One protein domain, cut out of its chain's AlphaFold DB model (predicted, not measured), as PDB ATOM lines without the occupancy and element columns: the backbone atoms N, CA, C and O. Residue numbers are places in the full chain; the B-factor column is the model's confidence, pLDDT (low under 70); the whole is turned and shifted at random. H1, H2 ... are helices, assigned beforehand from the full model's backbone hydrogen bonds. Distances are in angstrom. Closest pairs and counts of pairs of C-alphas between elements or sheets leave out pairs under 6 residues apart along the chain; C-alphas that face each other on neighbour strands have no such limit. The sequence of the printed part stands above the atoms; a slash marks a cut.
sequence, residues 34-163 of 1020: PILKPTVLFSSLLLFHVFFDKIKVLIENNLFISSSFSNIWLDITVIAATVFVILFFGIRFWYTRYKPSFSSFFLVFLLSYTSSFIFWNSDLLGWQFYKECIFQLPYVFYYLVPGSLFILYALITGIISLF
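This is residues 34 to 163 of the 1020 residues of the protein "KAP-like P-loop domain-containing protein" of Maribacter polysiphoniae (UniProt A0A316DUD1). Four long helices form a flat, loose row in the order H3, H6, H4, H1, with H2 and short H5 towards one end. The printed part has 130 residues with six named helices, H1 to H6 in order, and no named strand: all helix. It is only just loose, close to compact, with a radius of gyration of the C-alphas of 17.1 A and spans of 51 by 37 by 19 A.

H1, residues 36 to 50, is close to but not clearly touching H4, residues 102 to 120; their closest C-alphas, Leu 41 and Phe 106, are 7.3 A apart. H4 touches H6, residues 141 to 162, at a steep tilt of 41 degrees, opposite ways; closest are C-alphas 112 and 144, 5.8 A. Residues 142 to 150 of H6 alone touch H3, residues 72 to 95, at 78 to 89 alone; closest are C-alphas 146 and 86, 5.8 A. H2, residues 52 to 62, meets H1 only through their link, as H5, residues 122 to 125, does H4. O i to N i+4 pairs are within hydrogen-bond range throughout H1 to H4 and in 17 of 18 in H6; H5 is too short for one.

Find C-alpha 36 at (129.779, 139.241, 139.137); H1 runs 20.2 A from there. H3 spans 34.0 A, H4 26.3 A; H6, 31.4 A, ends at C-alpha 162 (132.575, 134.924, 156.855).

The printed part has no cut; the link from H5 to H6 is long. Look for pLDDT under 70 at residues 34 to 39, 67 to 68, 95 to 97 and 160 to 163.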
ATOM      1  N   PRO A  34     130.064 141.865 144.063       47.09
ATOM      2  CA  PRO A  34     129.896 140.547 144.687       47.09
ATOM      3  C   PRO A  34     129.117 139.572 143.790       47.09
ATOM      4  O   PRO A  34     129.380 138.372 143.783       47.09
ATOM      5  N   ILE A  35     128.198 140.119 142.990       46.00
ATOM      6  CA  ILE A  35     127.287 139.399 142.095       46.00
ATOM      7  C   ILE A  35     128.000 138.924 140.815       46.00
ATOM      8  O   ILE A  35     127.603 137.916 140.237       46.00
ATOM      9  N   LEU A  36     129.092 139.579 140.393       51.09
ATOM     10  CA  LEU A  36     129.779 139.241 139.137       51.09
ATOM     11  C   LEU A  36     130.606 137.951 139.226       51.09
ATOM     12  O   LEU A  36     130.844 137.292 138.219       51.09
ATOM     13  N   LYS A  37     131.041 137.555 140.424       63.19
ATOM     14  CA  LYS A  37     131.866 136.354 140.629       63.19
ATOM     15  C   LYS A  37     131.114 135.056 140.264       63.19
ATOM     16  O   LYS A  37     131.646 134.283 139.464       63.19
ATOM     17  N   PRO A  38     129.876 134.825 140.751       63.75
ATOM     18  CA  PRO A  38     129.034 133.722 140.287       63.75
ATOM     19  C   PRO A  38     128.667 133.815 138.806       63.75
ATOM     20  O   PRO A  38     128.665 132.792 138.128       63.75
ATOM     21  N   THR A  39     128.376 135.013 138.282       69.06
ATOM     22  CA  THR A  39     127.967 135.157 136.875       69.06
ATOM     23  C   THR A  39     129.117 134.899 135.917       69.06
ATOM     24  O   THR A  39     128.899 134.274 134.887       69.06
ATOM     25  N   VAL A  40     130.342 135.322 136.251       73.19
ATOM     26  CA  VAL A  40     131.543 134.990 135.472       73.19
ATOM     27  C   VAL A  40     131.724 133.480 135.462       73.19
ATOM     28  O   VAL A  40     131.796 132.913 134.378       73.19
ATOM     29  N   LEU A  41     131.673 132.824 136.628       74.00
ATOM     30  CA  LEU A  41     131.820 131.371 136.716       74.00
ATOM     31  C   LEU A  41     130.737 130.620 135.932       74.00
ATOM     32  O   LEU A  41     131.056 129.740 135.132       74.00
ATOM     33  N   PHE A  42     129.478 131.031 136.068       77.31
ATOM     34  CA  PHE A  42     128.366 130.485 135.297       77.31
ATOM     35  C   PHE A  42     128.539 130.714 133.789       77.31
ATOM     36  O   PHE A  42     128.391 129.779 133.008       77.31
ATOM     37  N   SER A  43     128.922 131.923 133.370       78.75
ATOM     38  CA  SER A  43     129.124 132.258 131.957       78.75
ATOM     39  C   SER A  43     130.270 131.466 131.326       78.75
ATOM     40  O   SER A  43     130.126 130.989 130.207       78.75
ATOM     41  N   SER A  44     131.373 131.244 132.045       79.75
ATOM     42  CA  SER A  44     132.487 130.420 131.567       79.75
ATOM     43  C   SER A  44     132.128 128.940 131.460       79.75
ATOM     44  O   SER A  44     132.536 128.293 130.500       79.75
ATOM     45  N   LEU A  45     131.336 128.407 132.398       84.19
ATOM     46  CA  LEU A  45     130.822 127.038 132.314       84.19
ATOM     47  C   LEU A  45     129.847 126.891 131.142       84.19
ATOM     48  O   LEU A  45     129.921 125.920 130.393       84.19
ATOM     49  N   LEU A  46     128.975 127.880 130.942       83.81
ATOM     50  CA  LEU A  46     128.048 127.921 129.817       83.81
ATOM     51  C   LEU A  46     128.793 128.011 128.479       83.81
ATOM     52  O   LEU A  46     128.482 127.257 127.566       83.81
ATOM     53  N   LEU A  47     129.814 128.866 128.369       84.00
ATOM     54  CA  LEU A  47     130.669 128.958 127.183       84.00
ATOM     55  C   LEU A  47     131.403 127.643 126.901       84.00
ATOM     56  O   LEU A  47     131.463 127.227 125.747       84.00
ATOM     57  N   PHE A  48     131.929 126.976 127.934       85.44
ATOM     58  CA  PHE A  48     132.565 125.665 127.784       85.44
ATOM     59  C   PHE A  48     131.601 124.641 127.173       85.44
ATOM     60  O   PHE A  48     131.966 123.982 126.204       85.44
ATOM     61  N   HIS A  49     130.366 124.559 127.680       85.75
ATOM     62  CA  HIS A  49     129.348 123.645 127.148       85.75
ATOM     63  C   HIS A  49     128.871 124.034 125.743       85.75
ATOM     64  O   HIS A  49     128.755 123.171 124.880       85.75
ATOM     65  N   VAL A  50     128.653 125.325 125.470       87.62
ATOM     66  CA  VAL A  50     128.211 125.819 124.148       87.62
ATOM     67  C   VAL A  50     129.253 125.556 123.059       87.62
ATOM     68  O   VAL A  50     128.902 125.231 121.929       87.62
ATOM     69  N   PHE A  51     130.540 125.698 123.378       85.06
ATOM     70  CA  PHE A  51     131.632 125.480 122.427       85.06
ATOM     71  C   PHE A  51     132.280 124.099 122.553       85.06
ATOM     72  O   PHE A  51     133.342 123.876 121.965       85.06
ATOM     73  N   PHE A  52     131.652 123.172 123.280       84.94
ATOM     74  CA  PHE A  52     132.246 121.881 123.606       84.94
ATOM     75  C   PHE A  52     132.663 121.091 122.360       84.94
ATOM     76  O   PHE A  52     133.776 120.581 122.327       84.94
ATOM     77  N   ASP A  53     131.864 121.090 121.290       81.81
ATOM     78  CA  ASP A  53     132.212 120.394 120.040       81.81
ATOM     79  C   ASP A  53     133.490 120.940 119.386       81.81
ATOM     80  O   ASP A  53     134.329 120.183 118.900       81.81
ATOM     81  N   LYS A  54     133.700 122.264 119.414       83.00
ATOM     82  CA  LYS A  54     134.942 122.867 118.898       83.00
ATOM     83  C   LYS A  54     136.136 122.528 119.784       83.00
ATOM     84  O   LYS A  54     137.229 122.291 119.275       83.00
ATOM     85  N   ILE A  55     135.927 122.505 121.102       81.81
ATOM     86  CA  ILE A  55     136.948 122.107 122.076       81.81
ATOM     87  C   ILE A  55     137.309 120.630 121.871       81.81
ATOM     88  O   ILE A  55     138.491 120.302 121.847       81.81
ATOM     89  N   LYS A  56     136.321 119.762 121.634       82.38
ATOM     90  CA  LYS A  56     136.497 118.340 121.330       82.38
ATOM     91  C   LYS A  56     137.419 118.142 120.125       82.38
ATOM     92  O   LYS A  56     138.448 117.489 120.265       82.38
ATOM     93  N   VAL A  57     137.115 118.784 118.992       82.75
ATOM     94  CA  VAL A  57     137.957 118.716 117.779       82.75
ATOM     95  C   VAL A  57     139.378 119.226 118.050       82.75
ATOM     96  O   VAL A  57     140.354 118.665 117.558       82.75
ATOM     97  N   LEU A  58     139.523 120.285 118.853       82.44
ATOM     98  CA  LEU A  58     140.835 120.824 119.209       82.44
ATOM     99  C   LEU A  58     141.654 119.847 120.064       82.44
ATOM    100  O   LEU A  58     142.866 119.751 119.861       82.44
ATOM    101  N   ILE A  59     141.012 119.135 120.994       82.00
ATOM    102  CA  ILE A  59     141.651 118.110 121.827       82.00
ATOM    103  C   ILE A  59     142.043 116.904 120.965       82.00
ATOM    104  O   ILE A  59     143.191 116.475 121.032       82.00
ATOM    105  N   GLU A  60     141.145 116.404 120.116       83.62
ATOM    106  CA  GLU A  60     141.412 115.263 119.224       83.62
ATOM    107  C   GLU A  60     142.589 115.529 118.280       83.62
ATOM    108  O   GLU A  60     143.462 114.679 118.123       83.62
ATOM    109  N   ASN A  61     142.674 116.740 117.722       81.38
ATOM    110  CA  ASN A  61     143.728 117.088 116.771       81.38
ATOM    111  C   ASN A  61     145.098 117.359 117.414       81.38
ATOM    112  O   ASN A  61     146.107 117.265 116.720       81.38
ATOM    113  N   ASN A  62     145.157 117.744 118.698       79.00
ATOM    114  CA  ASN A  62     146.396 118.269 119.298       79.00
ATOM    115  C   ASN A  62     146.851 117.582 120.592       79.00
ATOM    116  O   ASN A  62     148.005 117.753 120.979       79.00
ATOM    117  N   LEU A  63     145.969 116.871 121.298       76.44
ATOM    118  CA  LEU A  63     146.249 116.311 122.628       76.44
ATOM    119  C   LEU A  63     146.168 114.781 122.672       76.44
ATOM    120  O   LEU A  63     146.454 114.192 123.713       76.44
ATOM    121  N   PHE A  64     145.805 114.132 121.566       81.56
ATOM    122  CA  PHE A  64     145.818 112.678 121.457       81.56
ATOM    123  C   PHE A  64     147.242 112.178 121.249       81.56
ATOM    124  O   PHE A  64     148.012 112.748 120.475       81.56
ATOM    125  N   ILE A  65     147.595 111.103 121.950       79.38
ATOM    126  CA  ILE A  65     148.953 110.564 121.957       79.38
ATOM    127  C   ILE A  65     148.914 109.056 121.685       79.38
ATOM    128  O   ILE A  65     147.950 108.374 122.044       79.38
ATOM    129  N   SER A  66     149.946 108.535 121.016       74.00
ATOM    130  CA  SER A  66     150.082 107.109 120.706       74.00
ATOM    131  C   SER A  66     150.271 106.255 121.964       74.00
ATOM    132  O   SER A  66     150.787 106.713 122.982       74.00
ATOM    133  N   SER A  67     149.933 104.967 121.871       65.25
ATOM    134  CA  SER A  67     150.013 104.000 122.980       65.25
ATOM    135  C   SER A  67     151.408 103.735 123.532       65.25
ATOM    136  O   SER A  67     151.540 103.244 124.649       65.25
ATOM    137  N   SER A  68     152.448 104.126 122.802       66.94
ATOM    138  CA  SER A  68     153.847 104.091 123.234       66.94
ATOM    139  C   SER A  68     154.261 105.246 124.160       66.94
ATOM    140  O   SER A  68     155.428 105.324 124.535       66.94
ATOM    141  N   PHE A  69     153.350 106.163 124.506       74.81
ATOM    142  CA  PHE A  69     153.681 107.367 125.274       74.81
ATOM    143  C   PHE A  69     153.993 107.108 126.754       74.81
ATOM    144  O   PHE A  69     154.803 107.821 127.343       74.81
ATOM    145  N   SER A  70     153.371 106.093 127.356       72.31
ATOM    146  CA  SER A  70     153.585 105.768 128.768       72.31
ATOM    147  C   SER A  70     154.935 105.082 128.957       72.31
ATOM    148  O   SER A  70     155.180 104.014 128.394       72.31
ATOM    149  N   ASN A  71     155.811 105.666 129.776       82.75
ATOM    150  CA  ASN A  71     157.027 105.004 130.235       82.75
ATOM    151  C   ASN A  71     157.222 105.216 131.741       82.75
ATOM    152  O   ASN A  71     156.717 106.171 132.328       82.75
ATOM    153  N   ILE A  72     158.018 104.344 132.354       84.12
ATOM    154  CA  ILE A  72     158.224 104.361 133.805       84.12
ATOM    155  C   ILE A  72     158.874 105.658 134.319       84.12
ATOM    156  O   ILE A  72     158.650 106.063 135.456       84.12
ATOM    157  N   TRP A  73     159.652 106.351 133.484       87.25
ATOM    158  CA  TRP A  73     160.286 107.620 133.849       87.25
ATOM    159  C   TRP A  73     159.287 108.782 133.883       87.25
ATOM    160  O   TRP A  73     159.369 109.636 134.767       87.25
ATOM    161  N   LEU A  74     158.329 108.805 132.955       85.75
ATOM    162  CA  LEU A  74     157.221 109.750 132.923       85.75
ATOM    163  C   LEU A  74     156.324 109.537 134.144       85.75
ATOM    164  O   LEU A  74     156.015 110.509 134.828       85.75
ATOM    165  N   ASP A  75     156.006 108.279 134.467       88.06
ATOM    166  CA  ASP A  75     155.229 107.905 135.656       88.06
ATOM    167  C   ASP A  75     155.869 108.472 136.930       88.06
ATOM    168  O   ASP A  75     155.241 109.244 137.659       88.06
ATOM    169  N   ILE A  76     157.156 108.173 137.156       88.94
ATOM    170  CA  ILE A  76     157.912 108.666 138.316       88.94
ATOM    171  C   ILE A  76     157.922 110.199 138.356       88.94
ATOM    172  O   ILE A  76     157.730 110.789 139.420       88.94
ATOM    173  N   THR A  77     158.114 110.854 137.208       88.31
ATOM    174  CA  THR A  77     158.171 112.322 137.128       88.31
ATOM    175  C   THR A  77     156.831 112.958 137.494       88.31
ATOM    176  O   THR A  77     156.795 113.913 138.272       88.31
ATOM    177  N   VAL A  78     155.720 112.422 136.981       88.06
ATOM    178  CA  VAL A  78     154.371 112.927 137.272       88.06
ATOM    179  C   VAL A  78     154.002 112.693 138.738       88.06
ATOM    180  O   VAL A  78     153.498 113.610 139.394       88.06
ATOM    181  N   ILE A  79     154.309 111.515 139.289       90.62
ATOM    182  CA  ILE A  79     154.081 111.205 140.708       90.62
ATOM    183  C   ILE A  79     154.890 112.160 141.599       90.62
ATOM    184  O   ILE A  79     154.330 112.782 142.503       90.62
ATOM    185  N   ALA A  80     156.185 112.341 141.320       89.88
ATOM    186  CA  ALA A  80     157.053 113.229 142.091       89.88
ATOM    187  C   ALA A  80     156.587 114.693 142.027       89.88
ATOM    188  O   ALA A  80     156.519 115.362 143.061       89.88
ATOM    189  N   ALA A  81     156.202 115.180 140.843       89.69
ATOM    190  CA  ALA A  81     155.650 116.523 140.672       89.69
ATOM    191  C   ALA A  81     154.352 116.708 141.474       89.69
ATOM    192  O   ALA A  81     154.164 117.735 142.124       89.69
ATOM    193  N   THR A  82     153.483 115.697 141.490       90.69
ATOM    194  CA  THR A  82     152.222 115.725 142.245       90.69
ATOM    195  C   THR A  82     152.468 115.805 143.747       90.69
ATOM    196  O   THR A  82     151.895 116.661 144.424       90.69
ATOM    197  N   VAL A  83     153.361 114.961 144.272       91.44
ATOM    198  CA  VAL A  83     153.753 114.983 145.689       91.44
ATOM    199  C   VAL A  83     154.368 116.331 146.052       91.44
ATOM    200  O   VAL A  83     153.996 116.917 147.068       91.44
ATOM    201  N   PHE A  84     155.248 116.867 145.204       91.44
ATOM    202  CA  PHE A  84     155.835 118.187 145.407       91.44
ATOM    203  C   PHE A  84     154.770 119.285 145.470       91.44
ATOM    204  O   PHE A  84     154.812 120.113 146.374       91.44
ATOM    205  N   VAL A  85     153.787 119.282 144.565       86.88
ATOM    206  CA  VAL A  85     152.693 120.267 144.554       86.88
ATOM    207  C   VAL A  85     151.839 120.162 145.821       86.88
ATOM    208  O   VAL A  85     151.544 121.186 146.441       86.88
ATOM    209  N   ILE A  86     151.485 118.946 146.250       88.56
ATOM    210  CA  ILE A  86     150.720 118.722 147.488       88.56
ATOM    211  C   ILE A  86     151.506 119.213 148.706       88.56
ATOM    212  O   ILE A  86     150.944 119.915 149.544       88.56
ATOM    213  N   LEU A  87     152.801 118.899 148.798       88.31
ATOM    214  CA  LEU A  87     153.659 119.358 149.893       88.31
ATOM    215  C   LEU A  87     153.854 120.875 149.863       88.31
ATOM    216  O   LEU A  87     153.736 121.524 150.898       88.31
ATOM    217  N   PHE A  88     154.096 121.461 148.691       84.25
ATOM    218  CA  PHE A  88     154.258 122.902 148.513       84.25
ATOM    219  C   PHE A  88     153.016 123.664 148.983       84.25
ATOM    220  O   PHE A  88     153.121 124.607 149.775       84.25
ATOM    221  N   PHE A  89     151.829 123.232 148.543       79.44
ATOM    222  CA  PHE A  89     150.576 123.826 148.992       79.44
ATOM    223  C   PHE A  89     150.296 123.518 150.461       79.44
ATOM    224  O   PHE A  89     149.949 124.437 151.192       79.44
ATOM    225  N   GLY A  90     150.531 122.293 150.933       81.69
ATOM    226  CA  GLY A  90     150.362 121.914 152.338       81.69
ATOM    227  C   GLY A  90     151.206 122.766 153.292       81.69
ATOM    228  O   GLY A  90     150.685 123.307 154.267       81.69
ATOM    229  N   ILE A  91     152.486 122.978 152.966       81.75
ATOM    230  CA  ILE A  91     153.400 123.834 153.734       81.75
ATOM    231  C   ILE A  91     152.920 125.288 153.709       81.75
ATOM    232  O   ILE A  91     152.835 125.921 154.762       81.75
ATOM    233  N   ARG A  92     152.549 125.837 152.544       75.12
ATOM    234  CA  ARG A  92     152.017 127.209 152.471       75.12
ATOM    235  C   ARG A  92     150.681 127.376 153.191       75.12
ATOM    236  O   ARG A  92     150.453 128.421 153.806       75.12
ATOM    237  N   PHE A  93     149.810 126.378 153.150       78.56
ATOM    238  CA  PHE A  93     148.518 126.406 153.826       78.56
ATOM    239  C   PHE A  93     148.684 126.396 155.343       78.56
ATOM    240  O   PHE A  93     148.004 127.164 156.026       78.56
ATOM    241  N   TRP A  94     149.612 125.586 155.861       75.00
ATOM    242  CA  TRP A  94     149.851 125.463 157.298       75.00
ATOM    243  C   TRP A  94     150.701 126.610 157.860       75.00
ATOM    244  O   TRP A  94     150.310 127.232 158.846       75.00
ATOM    245  N   TYR A  95     151.820 126.945 157.208       69.50
ATOM    246  CA  TYR A  95     152.777 127.932 157.720       69.50
ATOM    247  C   TYR A  95     152.383 129.380 157.395       69.50
ATOM    248  O   TYR A  95     152.427 130.244 158.265       69.50
ATOM    249  N   THR A  96     151.963 129.665 156.156       61.41
ATOM    250  CA  THR A  96     151.714 131.054 155.708       61.41
ATOM    251  C   THR A  96     150.252 131.494 155.777       61.41
ATOM    252  O   THR A  96     149.958 132.642 155.453       61.41
ATOM    253  N   ARG A  97     149.328 130.604 156.178       68.38
ATOM    254  CA  ARG A  97     147.867 130.828 156.126       68.38
ATOM    255  C   ARG A  97     147.435 131.501 154.820       68.38
ATOM    256  O   ARG A  97     146.720 132.506 154.822       68.38
ATOM    257  N   TYR A  98     147.941 130.968 153.711       73.25
ATOM    258  CA  TYR A  98     147.739 131.539 152.388       73.25
ATOM    259  C   TYR A  98     146.241 131.685 152.091       73.25
ATOM    260  O   TYR A  98     145.490 130.729 152.236       73.25
ATOM    261  N   LYS A  99     145.799 132.868 151.655       74.06
ATOM    262  CA  LYS A  99     144.417 133.100 151.210       74.06
ATOM    263  C   LYS A  99     144.382 133.102 149.677       74.06
ATOM    264  O   LYS A  99     144.904 134.047 149.083       74.06
ATOM    265  N   PRO A 100     143.805 132.078 149.019       74.31
ATOM    266  CA  PRO A 100     143.699 132.046 147.564       74.31
ATOM    267  C   PRO A 100     142.924 133.250 147.028       74.31
ATOM    268  O   PRO A 100     141.844 133.572 147.522       74.31
ATOM    269  N   SER A 101     143.451 133.903 145.988       74.62
ATOM    270  CA  SER A 101     142.687 134.926 145.267       74.62
ATOM    271  C   SER A 101     141.488 134.293 144.549       74.62
ATOM    272  O   SER A 101     141.534 133.114 144.179       74.62
ATOM    273  N   PHE A 102     140.431 135.075 144.293       75.81
ATOM    274  CA  PHE A 102     139.274 134.583 143.534       75.81
ATOM    275  C   PHE A 102     139.687 134.047 142.158       75.81
ATOM    276  O   PHE A 102     139.228 132.983 141.767       75.81
ATOM    277  N   SER A 103     140.600 134.727 141.462       74.12
ATOM    278  CA  SER A 103     141.094 134.294 140.152       74.12
ATOM    279  C   SER A 103     141.847 132.963 140.222       74.12
ATOM    280  O   SER A 103     141.666 132.111 139.357       74.12
ATOM    281  N   SER A 104     142.652 132.748 141.269       77.00
ATOM    282  CA  SER A 104     143.364 131.481 141.485       77.00
ATOM    283  C   SER A 104     142.398 130.333 141.785       77.00
ATOM    284  O   SER A 104     142.528 129.260 141.203       77.00
ATOM    285  N   PHE A 105     141.414 130.563 142.661       83.62
ATOM    286  CA  PHE A 105     140.338 129.606 142.926       83.62
ATOM    287  C   PHE A 105     139.553 129.276 141.657       83.62
ATOM    288  O   PHE A 105     139.387 128.109 141.322       83.62
ATOM    289  N   PHE A 106     139.123 130.310 140.937       81.44
ATOM    290  CA  PHE A 106     138.325 130.202 139.726       81.44
ATOM    291  C   PHE A 106     139.034 129.391 138.636       81.44
ATOM    292  O   PHE A 106     138.433 128.489 138.057       81.44
ATOM    293  N   LEU A 107     140.320 129.656 138.398       82.06
ATOM    294  CA  LEU A 107     141.113 128.943 137.399       82.06
ATOM    295  C   LEU A 107     141.286 127.461 137.757       82.06
ATOM    296  O   LEU A 107     141.060 126.602 136.907       82.06
ATOM    297  N   VAL A 108     141.645 127.145 139.008       86.56
ATOM    298  CA  VAL A 108     141.810 125.749 139.458       86.56
ATOM    299  C   VAL A 108     140.472 125.009 139.443       86.56
ATOM    300  O   VAL A 108     140.422 123.851 139.033       86.56
ATOM    301  N   PHE A 109     139.384 125.680 139.828       88.00
ATOM    302  CA  PHE A 109     138.030 125.142 139.756       88.00
ATOM    303  C   PHE A 109     137.616 124.834 138.316       88.00
ATOM    304  O   PHE A 109     137.164 123.725 138.049       88.00
ATOM    305  N   LEU A 110     137.804 125.773 137.383       85.69
ATOM    306  CA  LEU A 110     137.435 125.587 135.981       85.69
ATOM    307  C   LEU A 110     138.236 124.445 135.346       85.69
ATOM    308  O   LEU A 110     137.650 123.556 134.736       85.69
ATOM    309  N   LEU A 111     139.557 124.423 135.536       85.50
ATOM    310  CA  LEU A 111     140.400 123.343 135.022       85.50
ATOM    311  C   LEU A 111     139.995 121.988 135.617       85.50
ATOM    312  O   LEU A 111     139.767 121.046 134.865       85.50
ATOM    313  N   SER A 112     139.802 121.904 136.937       89.50
ATOM    314  CA  SER A 112     139.356 120.665 137.592       89.50
ATOM    315  C   SER A 112     137.981 120.219 137.083       89.50
ATOM    316  O   SER A 112     137.801 119.049 136.767       89.50
ATOM    317  N   TYR A 113     137.032 121.149 136.923       89.12
ATOM    318  CA  TYR A 113     135.698 120.866 136.391       89.12
ATOM    319  C   TYR A 113     135.758 120.345 134.953       89.12
ATOM    320  O   TYR A 113     135.162 119.314 134.655       89.12
ATOM    321  N   THR A 114     136.495 121.021 134.065       85.25
ATOM    322  CA  THR A 114     136.623 120.599 132.661       85.25
ATOM    323  C   THR A 114     137.284 119.227 132.542       85.25
ATOM    324  O   THR A 114     136.765 118.366 131.836       85.25
ATOM    325  N   SER A 115     138.366 118.971 133.287       85.56
ATOM    326  CA  SER A 115     139.026 117.662 133.315       85.56
ATOM    327  C   SER A 115     138.117 116.560 133.867       85.56
ATOM    328  O   SER A 115     138.064 115.480 133.286       85.56
ATOM    329  N   SER A 116     137.359 116.822 134.939       87.56
ATOM    330  CA  SER A 116     136.382 115.865 135.474       87.56
ATOM    331  C   SER A 116     135.224 115.606 134.508       87.56
ATOM    332  O   SER A 116     134.820 114.456 134.356       87.56
ATOM    333  N   PHE A 117     134.718 116.640 133.830       88.19
ATOM    334  CA  PHE A 117     133.649 116.511 132.840       88.19
ATOM    335  C   PHE A 117     134.087 115.653 131.651       88.19
ATOM    336  O   PHE A 117     133.358 114.749 131.247       88.19
ATOM    337  N   ILE A 118     135.288 115.892 131.123       85.25
ATOM    338  CA  ILE A 118     135.850 115.084 130.035       85.25
ATOM    339  C   ILE A 118     136.065 113.639 130.496       85.25
ATOM    340  O   ILE A 118     135.725 112.714 129.765       85.25
ATOM    341  N   PHE A 119     136.600 113.437 131.705       87.25
ATOM    342  CA  PHE A 119     136.831 112.101 132.253       87.25
ATOM    343  C   PHE A 119     135.533 111.299 132.406       87.25
ATOM    344  O   PHE A 119     135.490 110.143 132.012       87.25
ATOM    345  N   TRP A 120     134.460 111.906 132.919       86.31
ATOM    346  CA  TRP A 120     133.168 111.224 133.084       86.31
ATOM    347  C   TRP A 120     132.436 110.948 131.769       86.31
ATOM    348  O   TRP A 120     131.660 110.003 131.691       86.31
ATOM    349  N   ASN A 121     132.672 111.758 130.736       85.31
ATOM    350  CA  ASN A 121     132.065 111.567 129.418       85.31
ATOM    351  C   ASN A 121     132.983 110.811 128.446       85.31
ATOM    352  O   ASN A 121     132.668 110.729 127.261       85.31
ATOM    353  N   SER A 122     134.107 110.255 128.910       83.94
ATOM    354  CA  SER A 122     135.113 109.635 128.039       83.94
ATOM    355  C   SER A 122     134.541 108.504 127.190       83.94
ATOM    356  O   SER A 122     134.826 108.436 125.997       83.94
ATOM    357  N   ASP A 123     133.667 107.680 127.772       82.44
ATOM    358  CA  ASP A 123     133.051 106.538 127.092       82.44
ATOM    359  C   ASP A 123     132.117 106.986 125.959       82.44
ATOM    360  O   ASP A 123     132.139 106.420 124.867       82.44
ATOM    361  N   LEU A 124     131.350 108.058 126.184       81.94
ATOM    362  CA  LEU A 124     130.474 108.667 125.175       81.94
ATOM    363  C   LEU A 124     131.267 109.368 124.064       81.94
ATOM    364  O   LEU A 124     130.806 109.463 122.927       81.94
ATOM    365  N   LEU A 125     132.459 109.871 124.389       80.38
ATOM    366  CA  LEU A 125     133.356 110.533 123.445       80.38
ATOM    367  C   LEU A 125     134.224 109.543 122.657       80.38
ATOM    368  O   LEU A 125     134.822 109.943 121.661       80.38
ATOM    369  N   GLY A 126     134.283 108.275 123.076       80.44
ATOM    370  CA  GLY A 126     135.187 107.264 122.522       80.44
ATOM    371  C   GLY A 126     136.651 107.475 122.927       80.44
ATOM    372  O   GLY A 126     137.557 107.014 122.236       80.44
ATOM    373  N   TRP A 127     136.901 108.210 124.010       86.50
ATOM    374  CA  TRP A 127     138.237 108.569 124.478       86.50
ATOM    375  C   TRP A 127     138.695 107.591 125.560       86.50
ATOM    376  O   TRP A 127     137.943 107.272 126.476       86.50
ATOM    377  N   GLN A 128     139.954 107.152 125.502       82.31
ATOM    378  CA  GLN A 128     140.557 106.327 126.550       82.31
ATOM    379  C   GLN A 128     141.678 107.094 127.249       82.31
ATOM    380  O   GLN A 128     142.638 107.533 126.617       82.31
ATOM    381  N   PHE A 129     141.563 107.252 128.568       84.81
ATOM    382  CA  PHE A 129     142.614 107.864 129.375       84.81
ATOM    383  C   PHE A 129     143.731 106.860 129.653       84.81
ATOM    384  O   PHE A 129     143.488 105.792 130.219       84.81
ATOM    385  N   TYR A 130     144.965 107.235 129.311       84.00
ATOM    386  CA  TYR A 130     146.139 106.434 129.648       84.00
ATOM    387  C   TYR A 130     146.331 106.341 131.160       84.00
ATOM    388  O   TYR A 130     146.191 107.328 131.892       84.00
ATOM    389  N   LYS A 131     146.667 105.128 131.596       85.19
ATOM    390  CA  LYS A 131     147.001 104.786 132.974       85.19
ATOM    391  C   LYS A 131     148.505 104.613 133.087       85.19
ATOM    392  O   LYS A 131     149.114 104.039 132.187       85.19
ATOM    393  N   GLU A 132     149.070 105.095 134.182       85.44
ATOM    394  CA  GLU A 132     150.471 104.831 134.496       85.44
ATOM    395  C   GLU A 132     150.685 103.366 134.915       85.44
ATOM    396  O   GLU A 132     149.738 102.659 135.275       85.44
ATOM    397  N   CYS A 133     151.923 102.883 134.819       82.19
ATOM    398  CA  CYS A 133     152.239 101.462 134.970       82.19
ATOM    399  C   CYS A 133     152.390 100.997 136.432       82.19
ATOM    400  O   CYS A 133     152.359  99.794 136.687       82.19
ATOM    401  N   ILE A 134     152.590 101.915 137.379       83.38
ATOM    402  CA  ILE A 134     152.944 101.662 138.784       83.38
ATOM    403  C   ILE A 134     151.694 101.394 139.642       83.38
ATOM    404  O   ILE A 134     151.639 100.376 140.329       83.38
ATOM    405  N   PHE A 135     150.685 102.270 139.604       84.38
ATOM    406  CA  PHE A 135     149.434 102.178 140.379       84.38
ATOM    407  C   PHE A 135     148.185 101.950 139.511       84.38
ATOM    408  O   PHE A 135     147.081 101.838 140.046       84.38
ATOM    409  N   GLN A 136     148.339 101.858 138.184       84.62
ATOM    410  CA  GLN A 136     147.246 101.746 137.211       84.62
ATOM    411  C   GLN A 136     146.213 102.884 137.293       84.62
ATOM    412  O   GLN A 136     145.042 102.716 136.925       84.62
ATOM    413  N   LEU A 137     146.633 104.064 137.748       87.50
ATOM    414  CA  LEU A 137     145.798 105.253 137.825       87.50
ATOM    415  C   LEU A 137     145.845 106.041 136.508       87.50
ATOM    416  O   LEU A 137     146.917 106.265 135.949       87.50
ATOM    417  N   PRO A 138     144.698 106.521 136.001       89.12
ATOM    418  CA  PRO A 138     144.676 107.496 134.916       89.12
ATOM    419  C   PRO A 138     145.511 108.742 135.238       89.12
ATOM    420  O   PRO A 138     145.342 109.335 136.308       89.12
ATOM    421  N   TYR A 139     146.339 109.207 134.295       86.19
ATOM    422  CA  TYR A 139     147.203 110.382 134.503       86.19
ATOM    423  C   TYR A 139     146.445 111.647 134.944       86.19
ATOM    424  O   TYR A 139     146.983 112.479 135.672       86.19
ATOM    425  N   VAL A 140     145.175 111.784 134.552       87.06
ATOM    426  CA  VAL A 140     144.321 112.923 134.923       87.06
ATOM    427  C   VAL A 140     144.144 113.070 136.445       87.06
ATOM    428  O   VAL A 140     144.003 114.190 136.943       87.06
ATOM    429  N   PHE A 141     144.218 111.977 137.215       89.00
ATOM    430  CA  PHE A 141     144.046 112.033 138.671       89.00
ATOM    431  C   PHE A 141     145.193 112.741 139.395       89.00
ATOM    432  O   PHE A 141     144.951 113.392 140.411       89.00
ATOM    433  N   TYR A 142     146.408 112.702 138.846       88.06
ATOM    434  CA  TYR A 142     147.572 113.393 139.410       88.06
ATOM    435  C   TYR A 142     147.419 114.924 139.404       88.06
ATOM    436  O   TYR A 142     148.010 115.611 140.231       88.06
ATOM    437  N   TYR A 143     146.557 115.468 138.539       85.62
ATOM    438  CA  TYR A 143     146.171 116.880 138.560       85.62
ATOM    439  C   TYR A 143     144.913 117.142 139.408       85.62
ATOM    440  O   TYR A 143     144.869 118.098 140.189       85.62
ATOM    441  N   LEU A 144     143.893 116.280 139.294       89.19
ATOM    442  CA  LEU A 144     142.609 116.459 139.984       89.19
ATOM    443  C   LEU A 144     142.735 116.395 141.512       89.19
ATOM    444  O   LEU A 144     142.063 117.154 142.212       89.19
ATOM    445  N   VAL A 145     143.600 115.527 142.047       89.06
ATOM    446  CA  VAL A 145     143.762 115.368 143.502       89.06
ATOM    447  C   VAL A 145     144.320 116.646 144.155       89.06
ATOM    448  O   VAL A 145     143.623 117.209 145.003       89.06
ATOM    449  N   PRO A 146     145.483 117.200 143.751       88.00
ATOM    450  CA  PRO A 146     145.951 118.486 144.276       88.00
ATOM    451  C   PRO A 146     144.966 119.639 144.028       88.00
ATOM    452  O   PRO A 146     144.783 120.486 144.904       88.00
ATOM    453  N   GLY A 147     144.309 119.662 142.860       87.88
ATOM    454  CA  GLY A 147     143.311 120.677 142.512       87.88
ATOM    455  C   GLY A 147     142.105 120.671 143.455       87.88
ATOM    456  O   GLY A 147     141.711 121.715 143.971       87.88
ATOM    457  N   SER A 148     141.564 119.491 143.759       87.88
ATOM    458  CA  SER A 148     140.436 119.330 144.685       87.88
ATOM    459  C   SER A 148     140.787 119.723 146.123       87.88
ATOM    460  O   SER A 148     140.002 120.414 146.774       87.88
ATOM    461  N   LEU A 149     141.991 119.382 146.598       87.75
ATOM    462  CA  LEU A 149     142.493 119.808 147.908       87.75
ATOM    463  C   LEU A 149     142.637 121.334 147.992       87.75
ATOM    464  O   LEU A 149     142.258 121.937 148.998       87.75
ATOM    465  N   PHE A 150     143.130 121.970 146.923       87.12
ATOM    466  CA  PHE A 150     143.214 123.427 146.826       87.12
ATOM    467  C   PHE A 150     141.826 124.085 146.874       87.12
ATOM    468  O   PHE A 150     141.626 125.044 147.621       87.12
ATOM    469  N   ILE A 151     140.857 123.559 146.117       87.31
ATOM    470  CA  ILE A 151     139.467 124.044 146.089       87.31
ATOM    471  C   ILE A 151     138.820 123.898 147.471       87.31
ATOM    472  O   ILE A 151     138.236 124.857 147.973       87.31
ATOM    473  N   LEU A 152     138.958 122.735 148.114       87.06
ATOM    474  CA  LEU A 152     138.416 122.476 149.449       87.06
ATOM    475  C   LEU A 152     138.990 123.453 150.484       87.06
ATOM    476  O   LEU A 152     138.242 124.054 151.252       87.06
ATOM    477  N   TYR A 153     140.305 123.671 150.470       83.50
ATOM    478  CA  TYR A 153     140.954 124.642 151.349       83.50
ATOM    479  C   TYR A 153     140.482 126.080 151.089       83.50
ATOM    480  O   TYR A 153     140.194 126.824 152.030       83.50
ATOM    481  N   ALA A 154     140.368 126.483 149.821       81.62
ATOM    482  CA  ALA A 154     139.863 127.800 149.440       81.62
ATOM    483  C   ALA A 154     138.418 128.021 149.926       81.62
ATOM    484  O   ALA A 154     138.094 129.098 150.425       81.62
ATOM    485  N   LEU A 155     137.568 126.993 149.851       83.00
ATOM    486  CA  LEU A 155     136.205 127.037 150.382       83.00
ATOM    487  C   LEU A 155     136.196 127.139 151.910       83.00
ATOM    488  O   LEU A 155     135.505 127.997 152.452       83.00
ATOM    489  N   ILE A 156     136.996 126.329 152.610       81.88
ATOM    490  CA  ILE A 156     137.098 126.364 154.078       81.88
ATOM    491  C   ILE A 156     137.578 127.741 154.555       81.88
ATOM    492  O   ILE A 156     136.977 128.330 155.450       81.88
ATOM    493  N   THR A 157     138.636 128.284 153.951       76.69
ATOM    494  CA  THR A 157     139.153 129.619 154.298       76.69
ATOM    495  C   THR A 157     138.164 130.732 153.956       76.69
ATOM    496  O   THR A 157     138.027 131.673 154.739       76.69
ATOM    497  N   GLY A 158     137.422 130.599 152.852       72.38
ATOM    498  CA  GLY A 158     136.300 131.471 152.510       72.38
ATOM    499  C   GLY A 158     135.204 131.456 153.577       72.38
ATOM    500  O   GLY A 158     134.820 132.513 154.068       72.38
ATOM    501  N   ILE A 159     134.769 130.271 154.015       74.06
ATOM    502  CA  ILE A 159     133.750 130.110 155.063       74.06
ATOM    503  C   ILE A 159     134.242 130.675 156.399       74.06
ATOM    504  O   ILE A 159     133.523 131.428 157.048       74.06
ATOM    505  N   ILE A 160     135.484 130.385 156.799       68.88
ATOM    506  CA  ILE A 160     136.077 130.942 158.026       68.88
ATOM    507  C   ILE A 160     136.137 132.474 157.959       68.88
ATOM    508  O   ILE A 160     135.925 133.137 158.970       68.88
ATOM    509  N   SER A 161     136.390 133.057 156.780       66.50
ATOM    510  CA  SER A 161     136.410 134.515 156.606       66.50
ATOM    511  C   SER A 161     135.038 135.185 156.743       66.50
ATOM    512  O   SER A 161     134.995 136.374 157.044       66.50
ATOM    513  N   LEU A 162     133.937 134.435 156.596       64.94
ATOM    514  CA  LEU A 162     132.575 134.924 156.855       64.94
ATOM    515  C   LEU A 162     132.268 135.030 158.357       64.94
ATOM    516  O   LEU A 162     131.331 135.724 158.740       64.94
ATOM    517  N   PHE A 163     133.072 134.381 159.205       62.72
ATOM    518  CA  PHE A 163     132.992 134.469 160.662       62.72
ATOM    519  C   PHE A 163     134.265 135.121 161.217       62.72
ATOM    520  O   PHE A 163     135.111 134.433 161.805       62.72
TER     521      PHE A 163